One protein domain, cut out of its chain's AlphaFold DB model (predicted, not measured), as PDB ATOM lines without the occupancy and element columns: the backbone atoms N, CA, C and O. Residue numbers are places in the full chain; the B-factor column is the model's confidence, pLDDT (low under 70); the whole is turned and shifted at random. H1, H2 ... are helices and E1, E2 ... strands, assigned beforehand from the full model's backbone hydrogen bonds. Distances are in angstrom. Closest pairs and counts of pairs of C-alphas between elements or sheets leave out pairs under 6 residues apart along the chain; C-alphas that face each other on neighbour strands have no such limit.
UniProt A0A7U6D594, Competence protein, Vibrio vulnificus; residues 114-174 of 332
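This is residues 114 to 174 of the 332 residues of the protein "Competence protein" of Vibrio vulnificus (UniProt A0A7U6D594). A two-strand antiparallel ribbon, E1 beside E2, makes one end; from it H1 and H3 spread as a loose V, with H2 across the far end of H3. The 61 printed residues hold E1, H1, H2, H3, E2 in order, class mixed. The whole is only just compact, close to loose, with a radius of gyration of the C-alphas of 12.2 A, and elongated, spanning 40 by 24 by 19 A.

E1, residues 114 to 117, and E2, residues 168 to 174, are antiparallel at 149 degrees; N 116 and O 169 are within hydrogen-bond range at 2.8 A. H1, residues 119 to 131, and H3, residues 160 to 166, are close but not clearly touching; their closest C-alphas, Leu 121 and Ile 164, are 7.2 A apart. They run opposite ways at a tilt of 36 degrees, only just steep. H2, residues 144 to 154, touches H3 about perpendicular, at 82 degrees; their closest C-alphas, Phe 150 and Val 160, are 5.8 A apart. H1 and H2 are apart. In H1, H2 and H3 every O i to N i+4 pair is within hydrogen-bond range.

E1 begins at C-alpha 114 (25.438, -9.232, -26.233) and measures 9.4 A, H1 18.5 A, H2 15.2 A, H3 10.0 A; E2, 19.5 A, ends at C-alpha 174 (23.928, 1.274, -23.790).

The C-alphas farthest apart, Ile 156 and Val 174, are 41.6 A apart. The printed part has no cut; the link H1 to H2 is long. No printed residue is under pLDDT 70.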
ATOM      1  N   GLU A 114      25.542  -8.393 -25.048       79.19
ATOM      2  CA  GLU A 114      25.438  -9.232 -26.233       79.19
ATOM      3  C   GLU A 114      26.666 -10.135 -26.294       79.19
ATOM      4  O   GLU A 114      27.804  -9.660 -26.301       79.19
ATOM      5  N   VAL A 115      26.433 -11.445 -26.360       79.00
ATOM      6  CA  VAL A 115      27.500 -12.414 -26.610       79.00
ATOM      7  C   VAL A 115      27.822 -12.382 -28.098       79.00
ATOM      8  O   VAL A 115      27.046 -12.845 -28.934       79.00
ATOM      9  N   ILE A 116      28.979 -11.826 -28.433       80.81
ATOM     10  CA  ILE A 116      29.533 -11.859 -29.781       80.81
ATOM     11  C   ILE A 116      30.341 -13.137 -29.922       80.81
ATOM     12  O   ILE A 116      31.258 -13.398 -29.150       80.81
ATOM     13  N   ARG A 117      30.003 -13.922 -30.939       86.62
ATOM     14  CA  ARG A 117      30.698 -15.159 -31.292       86.62
ATOM     15  C   ARG A 117      31.587 -14.896 -32.497       86.62
ATOM     16  O   ARG A 117      31.227 -14.095 -33.362       86.62
ATOM     17  N   SER A 118      32.724 -15.576 -32.578       88.44
ATOM     18  CA  SER A 118      33.506 -15.573 -33.813       88.44
ATOM     19  C   SER A 118      32.703 -16.147 -34.985       88.44
ATOM     20  O   SER A 118      31.719 -16.878 -34.810       88.44
ATOM     21  N   GLU A 119      33.121 -15.826 -36.208       90.31
ATOM     22  CA  GLU A 119      32.504 -16.367 -37.424       90.31
ATOM     23  C   GLU A 119      32.596 -17.902 -37.465       90.31
ATOM     24  O   GLU A 119      31.633 -18.581 -37.834       90.31
ATOM     25  N   ALA A 120      33.724 -18.452 -37.004       91.75
ATOM     26  CA  ALA A 120      33.952 -19.889 -36.918       91.75
ATOM     27  C   ALA A 120      32.979 -20.562 -35.936       91.75
ATOM     28  O   ALA A 120      32.310 -21.537 -36.296       91.75
ATOM     29  N   LEU A 121      32.836 -20.016 -34.724       91.12
ATOM     30  CA  LEU A 121      31.909 -20.544 -33.725       91.12
ATOM     31  C   LEU A 121      30.447 -20.411 -34.176       91.12
ATOM     32  O   LEU A 121      29.676 -21.363 -34.068       91.12
ATOM     33  N   THR A 122      30.075 -19.265 -34.748       91.25
ATOM     34  CA  THR A 122      28.723 -19.017 -35.281       91.25
ATOM     35  C   THR A 122      28.358 -20.029 -36.367       91.25
ATOM     36  O   THR A 122      27.277 -20.622 -36.337       91.25
ATOM     37  N   THR A 123      29.283 -20.283 -37.297       93.81
ATOM     38  CA  THR A 123      29.114 -21.281 -38.362       93.81
ATOM     39  C   THR A 123      28.974 -22.688 -37.785       93.81
ATOM     40  O   THR A 123      28.146 -23.473 -38.248       93.81
ATOM     41  N   THR A 124      29.765 -23.012 -36.762       93.06
ATOM     42  CA  THR A 124      29.758 -24.328 -36.111       93.06
ATOM     43  C   THR A 124      28.429 -24.587 -35.406       93.06
ATOM     44  O   THR A 124      27.789 -25.603 -35.664       93.06
ATOM     45  N   LEU A 125      27.963 -23.644 -34.585       92.38
ATOM     46  CA  LEU A 125      26.688 -23.759 -33.872       92.38
ATOM     47  C   LEU A 125      25.492 -23.786 -34.829       92.38
ATOM     48  O   LEU A 125      24.550 -24.537 -34.594       92.38
ATOM     49  N   SER A 126      25.555 -23.045 -35.940       92.75
ATOM     50  CA  SER A 126      24.518 -23.094 -36.979       92.75
ATOM     51  C   SER A 126      24.421 -24.484 -37.610       92.75
ATOM     52  O   SER A 126      23.327 -25.025 -37.716       92.75
ATOM     53  N   LYS A 127      25.557 -25.121 -37.928       95.56
ATOM     54  CA  LYS A 127      25.573 -26.502 -38.441       95.56
ATOM     55  C   LYS A 127      25.025 -27.506 -37.429       95.56
ATOM     56  O   LYS A 127      24.310 -28.421 -37.816       95.56
ATOM     57  N   ILE A 128      25.351 -27.349 -36.144       93.88
ATOM     58  CA  ILE A 128      24.813 -28.217 -35.084       93.88
ATOM     59  C   ILE A 128      23.294 -28.041 -34.974       93.88
ATOM     60  O   ILE A 128      22.577 -29.033 -34.879       93.88
ATOM     61  N   ARG A 129      22.796 -26.803 -35.054       93.75
ATOM     62  CA  ARG A 129      21.357 -26.519 -35.075       93.75
ATOM     63  C   ARG A 129      20.658 -27.125 -36.291       93.75
ATOM     64  O   ARG A 129      19.560 -27.651 -36.151       93.75
ATOM     65  N   ASP A 130      21.280 -27.051 -37.466       94.94
ATOM     66  CA  ASP A 130      20.737 -27.628 -38.702       94.94
ATOM     67  C   ASP A 130      20.665 -29.165 -38.633       94.94
ATOM     68  O   ASP A 130      19.802 -29.770 -39.267       94.94
ATOM     69  N   LEU A 131      21.553 -29.797 -37.852       94.06
ATOM     70  CA  LEU A 131      21.488 -31.228 -37.550       94.06
ATOM     71  C   LEU A 131      20.357 -31.548 -36.568       94.06
ATOM     72  O   LEU A 131      19.595 -32.485 -36.800       94.06
ATOM     73  N   ASP A 132      20.263 -30.795 -35.471       93.44
ATOM     74  CA  ASP A 132      19.225 -30.964 -34.460       93.44
ATOM     75  C   ASP A 132      18.968 -29.645 -33.713       93.44
ATOM     76  O   ASP A 132      19.768 -29.186 -32.889       93.44
ATOM     77  N   SER A 133      17.798 -29.056 -33.960       91.44
ATOM     78  CA  SER A 133      17.365 -27.807 -33.329       91.44
ATOM     79  C   SER A 133      17.056 -27.945 -31.835       91.44
ATOM     80  O   SER A 133      16.880 -26.938 -31.153       91.44
ATOM     81  N   SER A 134      17.009 -29.166 -31.293       92.88
ATOM     82  CA  SER A 134      16.909 -29.394 -29.850       92.88
ATOM     83  C   SER A 134      18.249 -29.246 -29.122       92.88
ATOM     84  O   SER A 134      18.258 -29.113 -27.897       92.88
ATOM     85  N   LEU A 135      19.373 -29.256 -29.852       91.81
ATOM     86  CA  LEU A 135      20.712 -29.125 -29.276       91.81
ATOM     87  C   LEU A 135      21.177 -27.669 -29.171       91.81
ATOM     88  O   LEU A 135      21.940 -27.354 -28.253       91.81
ATOM     89  N   VAL A 136      20.725 -26.809 -30.089       92.69
ATOM     90  CA  VAL A 136      21.078 -25.385 -30.187       92.69
ATOM     91  C   VAL A 136      19.838 -24.568 -30.572       92.69
ATOM     92  O   VAL A 136      19.144 -24.927 -31.518       92.69
ATOM     93  N   ASP A 137      19.568 -23.464 -29.871       88.81
ATOM     94  CA  ASP A 137      18.375 -22.633 -30.103       88.81
ATOM     95  C   ASP A 137      18.514 -21.636 -31.282       88.81
ATOM     96  O   ASP A 137      19.532 -21.552 -31.979       88.81
ATOM     97  N   GLU A 138      17.465 -20.845 -31.528       86.06
ATOM     98  CA  GLU A 138      17.448 -19.813 -32.577       86.06
ATOM     99  C   GLU A 138      18.501 -18.705 -32.378       86.06
ATOM    100  O   GLU A 138      18.975 -18.132 -33.361       86.06
ATOM    101  N   ASN A 139      18.924 -18.473 -31.133       83.19
ATOM    102  CA  ASN A 139      19.937 -17.500 -30.723       83.19
ATOM    103  C   ASN A 139      21.348 -18.117 -30.627       83.19
ATOM    104  O   ASN A 139      22.289 -17.470 -30.146       83.19
ATOM    105  N   LEU A 140      21.505 -19.355 -31.110       86.25
ATOM    106  CA  LEU A 140      22.731 -20.148 -31.067       86.25
ATOM    107  C   LEU A 140      23.227 -20.435 -29.641       86.25
ATOM    108  O   LEU A 140      24.431 -20.551 -29.407       86.25
ATOM    109  N   ASN A 141      22.316 -20.545 -28.678       87.81
ATOM    110  CA  ASN A 141      22.634 -21.012 -27.333       87.81
ATOM    111  C   ASN A 141      22.574 -22.536 -27.276       87.81
ATOM    112  O   ASN A 141      21.710 -23.168 -27.880       87.81
ATOM    113  N   ILE A 142      23.511 -23.115 -26.534       91.38
ATOM    114  CA  ILE A 142      23.674 -24.559 -26.374       91.38
ATOM    115  C   ILE A 142      22.667 -25.059 -25.334       91.38
ATOM    116  O   ILE A 142      22.519 -24.455 -24.276       91.38
ATOM    117  N   SER A 143      21.982 -26.161 -25.632       93.31
ATOM    118  CA  SER A 143      21.068 -26.824 -24.693       93.31
ATOM    119  C   SER A 143      21.811 -27.545 -23.564       93.31
ATOM    120  O   SER A 143      22.944 -27.994 -23.747       93.31
ATOM    121  N   ASP A 144      21.127 -27.792 -22.444       91.88
ATOM    122  CA  ASP A 144      21.664 -28.590 -21.329       91.88
ATOM    123  C   ASP A 144      22.157 -29.972 -21.782       91.88
ATOM    124  O   ASP A 144      23.188 -30.456 -21.326       91.88
ATOM    125  N   LYS A 145      21.459 -30.603 -22.738       92.69
ATOM    126  CA  LYS A 145      21.852 -31.910 -23.283       92.69
ATOM    127  C   LYS A 145      23.225 -31.855 -23.943       92.69
ATOM    128  O   LYS A 145      24.067 -32.707 -23.676       92.69
ATOM    129  N   LEU A 146      23.436 -30.868 -24.812       93.12
ATOM    130  CA  LEU A 146      24.705 -30.697 -25.509       93.12
ATOM    131  C   LEU A 146      25.801 -30.227 -24.539       93.12
ATOM    132  O   LEU A 146      26.934 -30.693 -24.635       93.12
ATOM    133  N   SER A 147      25.443 -29.408 -23.547       92.12
ATOM    134  CA  SER A 147      26.332 -29.034 -22.444       92.12
ATOM    135  C   SER A 147      26.855 -30.265 -21.694       92.12
ATOM    136  O   SER A 147      28.066 -30.408 -21.549       92.12
ATOM    137  N   CYS A 148      25.981 -31.210 -21.318       92.31
ATOM    138  CA  CYS A 148      26.385 -32.456 -20.658       92.31
ATOM    139  C   CYS A 148      27.291 -33.336 -21.535       92.31
ATOM    140  O   CYS A 148      28.156 -34.042 -21.016       92.31
ATOM    141  N   VAL A 149      27.109 -33.320 -22.860       93.06
ATOM    142  CA  VAL A 149      28.012 -34.027 -23.782       93.06
ATOM    143  C   VAL A 149      29.401 -33.393 -23.755       93.06
ATOM    144  O   VAL A 149      30.393 -34.114 -23.672       93.06
ATOM    145  N   PHE A 150      29.491 -32.061 -23.779       93.69
ATOM    146  CA  PHE A 150      30.770 -31.360 -23.656       93.69
ATOM    147  C   PHE A 150      31.440 -31.622 -22.302       93.69
ATOM    148  O   PHE A 150      32.640 -31.895 -22.268       93.69
ATOM    149  N   ASP A 151      30.666 -31.665 -21.215       90.81
ATOM    150  CA  ASP A 151      31.173 -32.046 -19.891       90.81
ATOM    151  C   ASP A 151      31.725 -33.477 -19.892       90.81
ATOM    152  O   ASP A 151      32.794 -33.740 -19.342       90.81
ATOM    153  N   ALA A 152      31.047 -34.420 -20.554       92.81
ATOM    154  CA  ALA A 152      31.530 -35.792 -20.668       92.81
ATOM    155  C   ALA A 152      32.858 -35.883 -21.441       92.81
ATOM    156  O   ALA A 152      33.740 -36.646 -21.039       92.81
ATOM    157  N   LEU A 153      33.021 -35.091 -22.508       92.62
ATOM    158  CA  LEU A 153      34.251 -35.017 -23.307       92.62
ATOM    159  C   LEU A 153      35.431 -34.410 -22.532       92.62
ATOM    160  O   LEU A 153      36.576 -34.816 -22.747       92.62
ATOM    161  N   SER A 154      35.164 -33.519 -21.573       90.81
ATOM    162  CA  SER A 154      36.213 -32.956 -20.713       90.81
ATOM    163  C   SER A 154      36.974 -34.044 -19.936       90.81
ATOM    164  O   SER A 154      38.193 -33.960 -19.782       90.81
ATOM    165  N   ASN A 155      36.297 -35.140 -19.560       91.06
ATOM    166  CA  ASN A 155      36.905 -36.265 -18.837       91.06
ATOM    167  C   ASN A 155      37.973 -37.018 -19.645       91.06
ATOM    168  O   ASN A 155      38.802 -37.712 -19.059       91.06
ATOM    169  N   ILE A 156      37.960 -36.902 -20.977       93.00
ATOM    170  CA  ILE A 156      38.978 -37.484 -21.867       93.00
ATOM    171  C   ILE A 156      39.953 -36.427 -22.408       93.00
ATOM    172  O   ILE A 156      40.684 -36.689 -23.361       93.00
ATOM    173  N   GLY A 157      39.979 -35.241 -21.793       91.00
ATOM    174  CA  GLY A 157      40.905 -34.157 -22.124       91.00
ATOM    175  C   GLY A 157      40.461 -33.260 -23.280       91.00
ATOM    176  O   GLY A 157      41.277 -32.483 -23.771       91.00
ATOM    177  N   ILE A 158      39.202 -33.350 -23.724       91.62
ATOM    178  CA  ILE A 158      38.645 -32.474 -24.764       91.62
ATOM    179  C   ILE A 158      37.721 -31.456 -24.095       91.62
ATOM    180  O   ILE A 158      36.551 -31.735 -23.839       91.62
ATOM    181  N   ASP A 159      38.244 -30.264 -23.823       90.75
ATOM    182  CA  ASP A 159      37.482 -29.186 -23.191       90.75
ATOM    183  C   ASP A 159      36.842 -28.262 -24.236       90.75
ATOM    184  O   ASP A 159      37.356 -27.201 -24.589       90.75
ATOM    185  N   VAL A 160      35.695 -28.699 -24.755       89.44
ATOM    186  CA  VAL A 160      34.930 -27.939 -25.752       89.44
ATOM    187  C   VAL A 160      34.334 -26.663 -25.145       89.44
ATOM    188  O   VAL A 160      34.190 -25.667 -25.850       89.44
ATOM    189  N   GLN A 161      33.990 -26.659 -23.851       87.25
ATOM    190  CA  GLN A 161      33.375 -25.486 -23.225       87.25
ATOM    191  C   GLN A 161      34.357 -24.322 -23.112       87.25
ATOM    192  O   GLN A 161      33.988 -23.199 -23.454       87.25
ATOM    193  N   SER A 162      35.600 -24.580 -22.696       86.00
ATOM    194  CA  SER A 162      36.635 -23.542 -22.642       86.00
ATOM    195  C   SER A 162      36.944 -22.962 -24.027       86.00
ATOM    196  O   SER A 162      37.103 -21.749 -24.158       86.00
ATOM    197  N   GLU A 163      36.958 -23.794 -25.073       88.50
ATOM    198  CA  GLU A 163      37.165 -23.337 -26.455       88.50
ATOM    199  C   GLU A 163      35.980 -22.501 -26.971       88.50
ATOM    200  O   GLU A 163      36.144 -21.489 -27.646       88.50
ATOM    201  N   ILE A 164      34.748 -22.871 -26.611       85.69
ATOM    202  CA  ILE A 164      33.571 -22.053 -26.930       85.69
ATOM    203  C   ILE A 164      33.634 -20.707 -26.200       85.69
ATOM    204  O   ILE A 164      33.272 -19.687 -26.786       85.69
ATOM    205  N   GLN A 165      34.077 -20.689 -24.940       83.31
ATOM    206  CA  GLN A 165      34.233 -19.456 -24.166       83.31
ATOM    207  C   GLN A 165      35.326 -18.546 -24.739       83.31
ATOM    208  O   GLN A 165      35.132 -17.335 -24.761       83.31
ATOM    209  N   SER A 166      36.442 -19.095 -25.230       84.56
ATOM    210  CA  SER A 166      37.518 -18.296 -25.838       84.56
ATOM    211  C   SER A 166      37.092 -17.640 -27.161       84.56
ATOM    212  O   SER A 166      37.533 -16.537 -27.485       84.56
ATOM    213  N   GLU A 167      36.173 -18.279 -27.887       86.56
ATOM    214  CA  GLU A 167      35.563 -17.788 -29.129       86.56
ATOM    215  C   GLU A 167      34.326 -16.891 -28.894       86.56
ATOM    216  O   GLU A 167      33.686 -16.418 -29.846       86.56
ATOM    217  N   GLN A 168      33.984 -16.639 -27.627       83.06
ATOM    218  CA  GLN A 168      32.931 -15.728 -27.195       83.06
ATOM    219  C   GLN A 168      33.525 -14.464 -26.574       83.06
ATOM    220  O   GLN A 168      34.444 -14.497 -25.765       83.06
ATOM    221  N   ASN A 169      32.953 -13.318 -26.924       76.50
ATOM    222  CA  ASN A 169      33.252 -12.043 -26.294       76.50
ATOM    223  C   ASN A 169      31.958 -11.378 -25.848       76.50
ATOM    224  O   ASN A 169      30.992 -11.295 -26.604       76.50
ATOM    225  N   GLU A 170      31.950 -10.847 -24.634       77.62
ATOM    226  CA  GLU A 170      30.825 -10.070 -24.138       77.62
ATOM    227  C   GLU A 170      30.962  -8.613 -24.592       77.62
ATOM    228  O   GLU A 170      31.898  -7.906 -24.205       77.62
ATOM    229  N   ARG A 171      30.021  -8.137 -25.413       83.06
ATOM    230  CA  ARG A 171      29.928  -6.723 -25.770       83.06
ATOM    231  C   ARG A 171      28.806  -6.071 -24.992       83.06
ATOM    232  O   ARG A 171      27.631  -6.387 -25.152       83.06
ATOM    233  N   LEU A 172      29.184  -5.073 -24.212       87.81
ATOM    234  CA  LEU A 172      28.233  -4.198 -23.555       87.81
ATOM    235  C   LEU A 172      27.776  -3.100 -24.521       87.81
ATOM    236  O   LEU A 172      28.586  -2.506 -25.238       87.81
ATOM    237  N   SER A 173      26.483  -2.796 -24.515       90.44
ATOM    238  CA  SER A 173      25.909  -1.665 -25.242       90.44
ATOM    239  C   SER A 173      24.925  -0.900 -24.358       90.44
ATOM    240  O   SER A 173      24.254  -1.466 -23.495       90.44
ATOM    241  N   VAL A 174      24.864   0.421 -24.534       93.69
ATOM    242  CA  VAL A 174      23.928   1.274 -23.790       93.69
ATOM    243  C   VAL A 174      22.661   1.467 -24.615       93.69
ATOM    244  O   VAL A 174      22.717   1.728 -25.817       93.69
TER     245      VAL A 174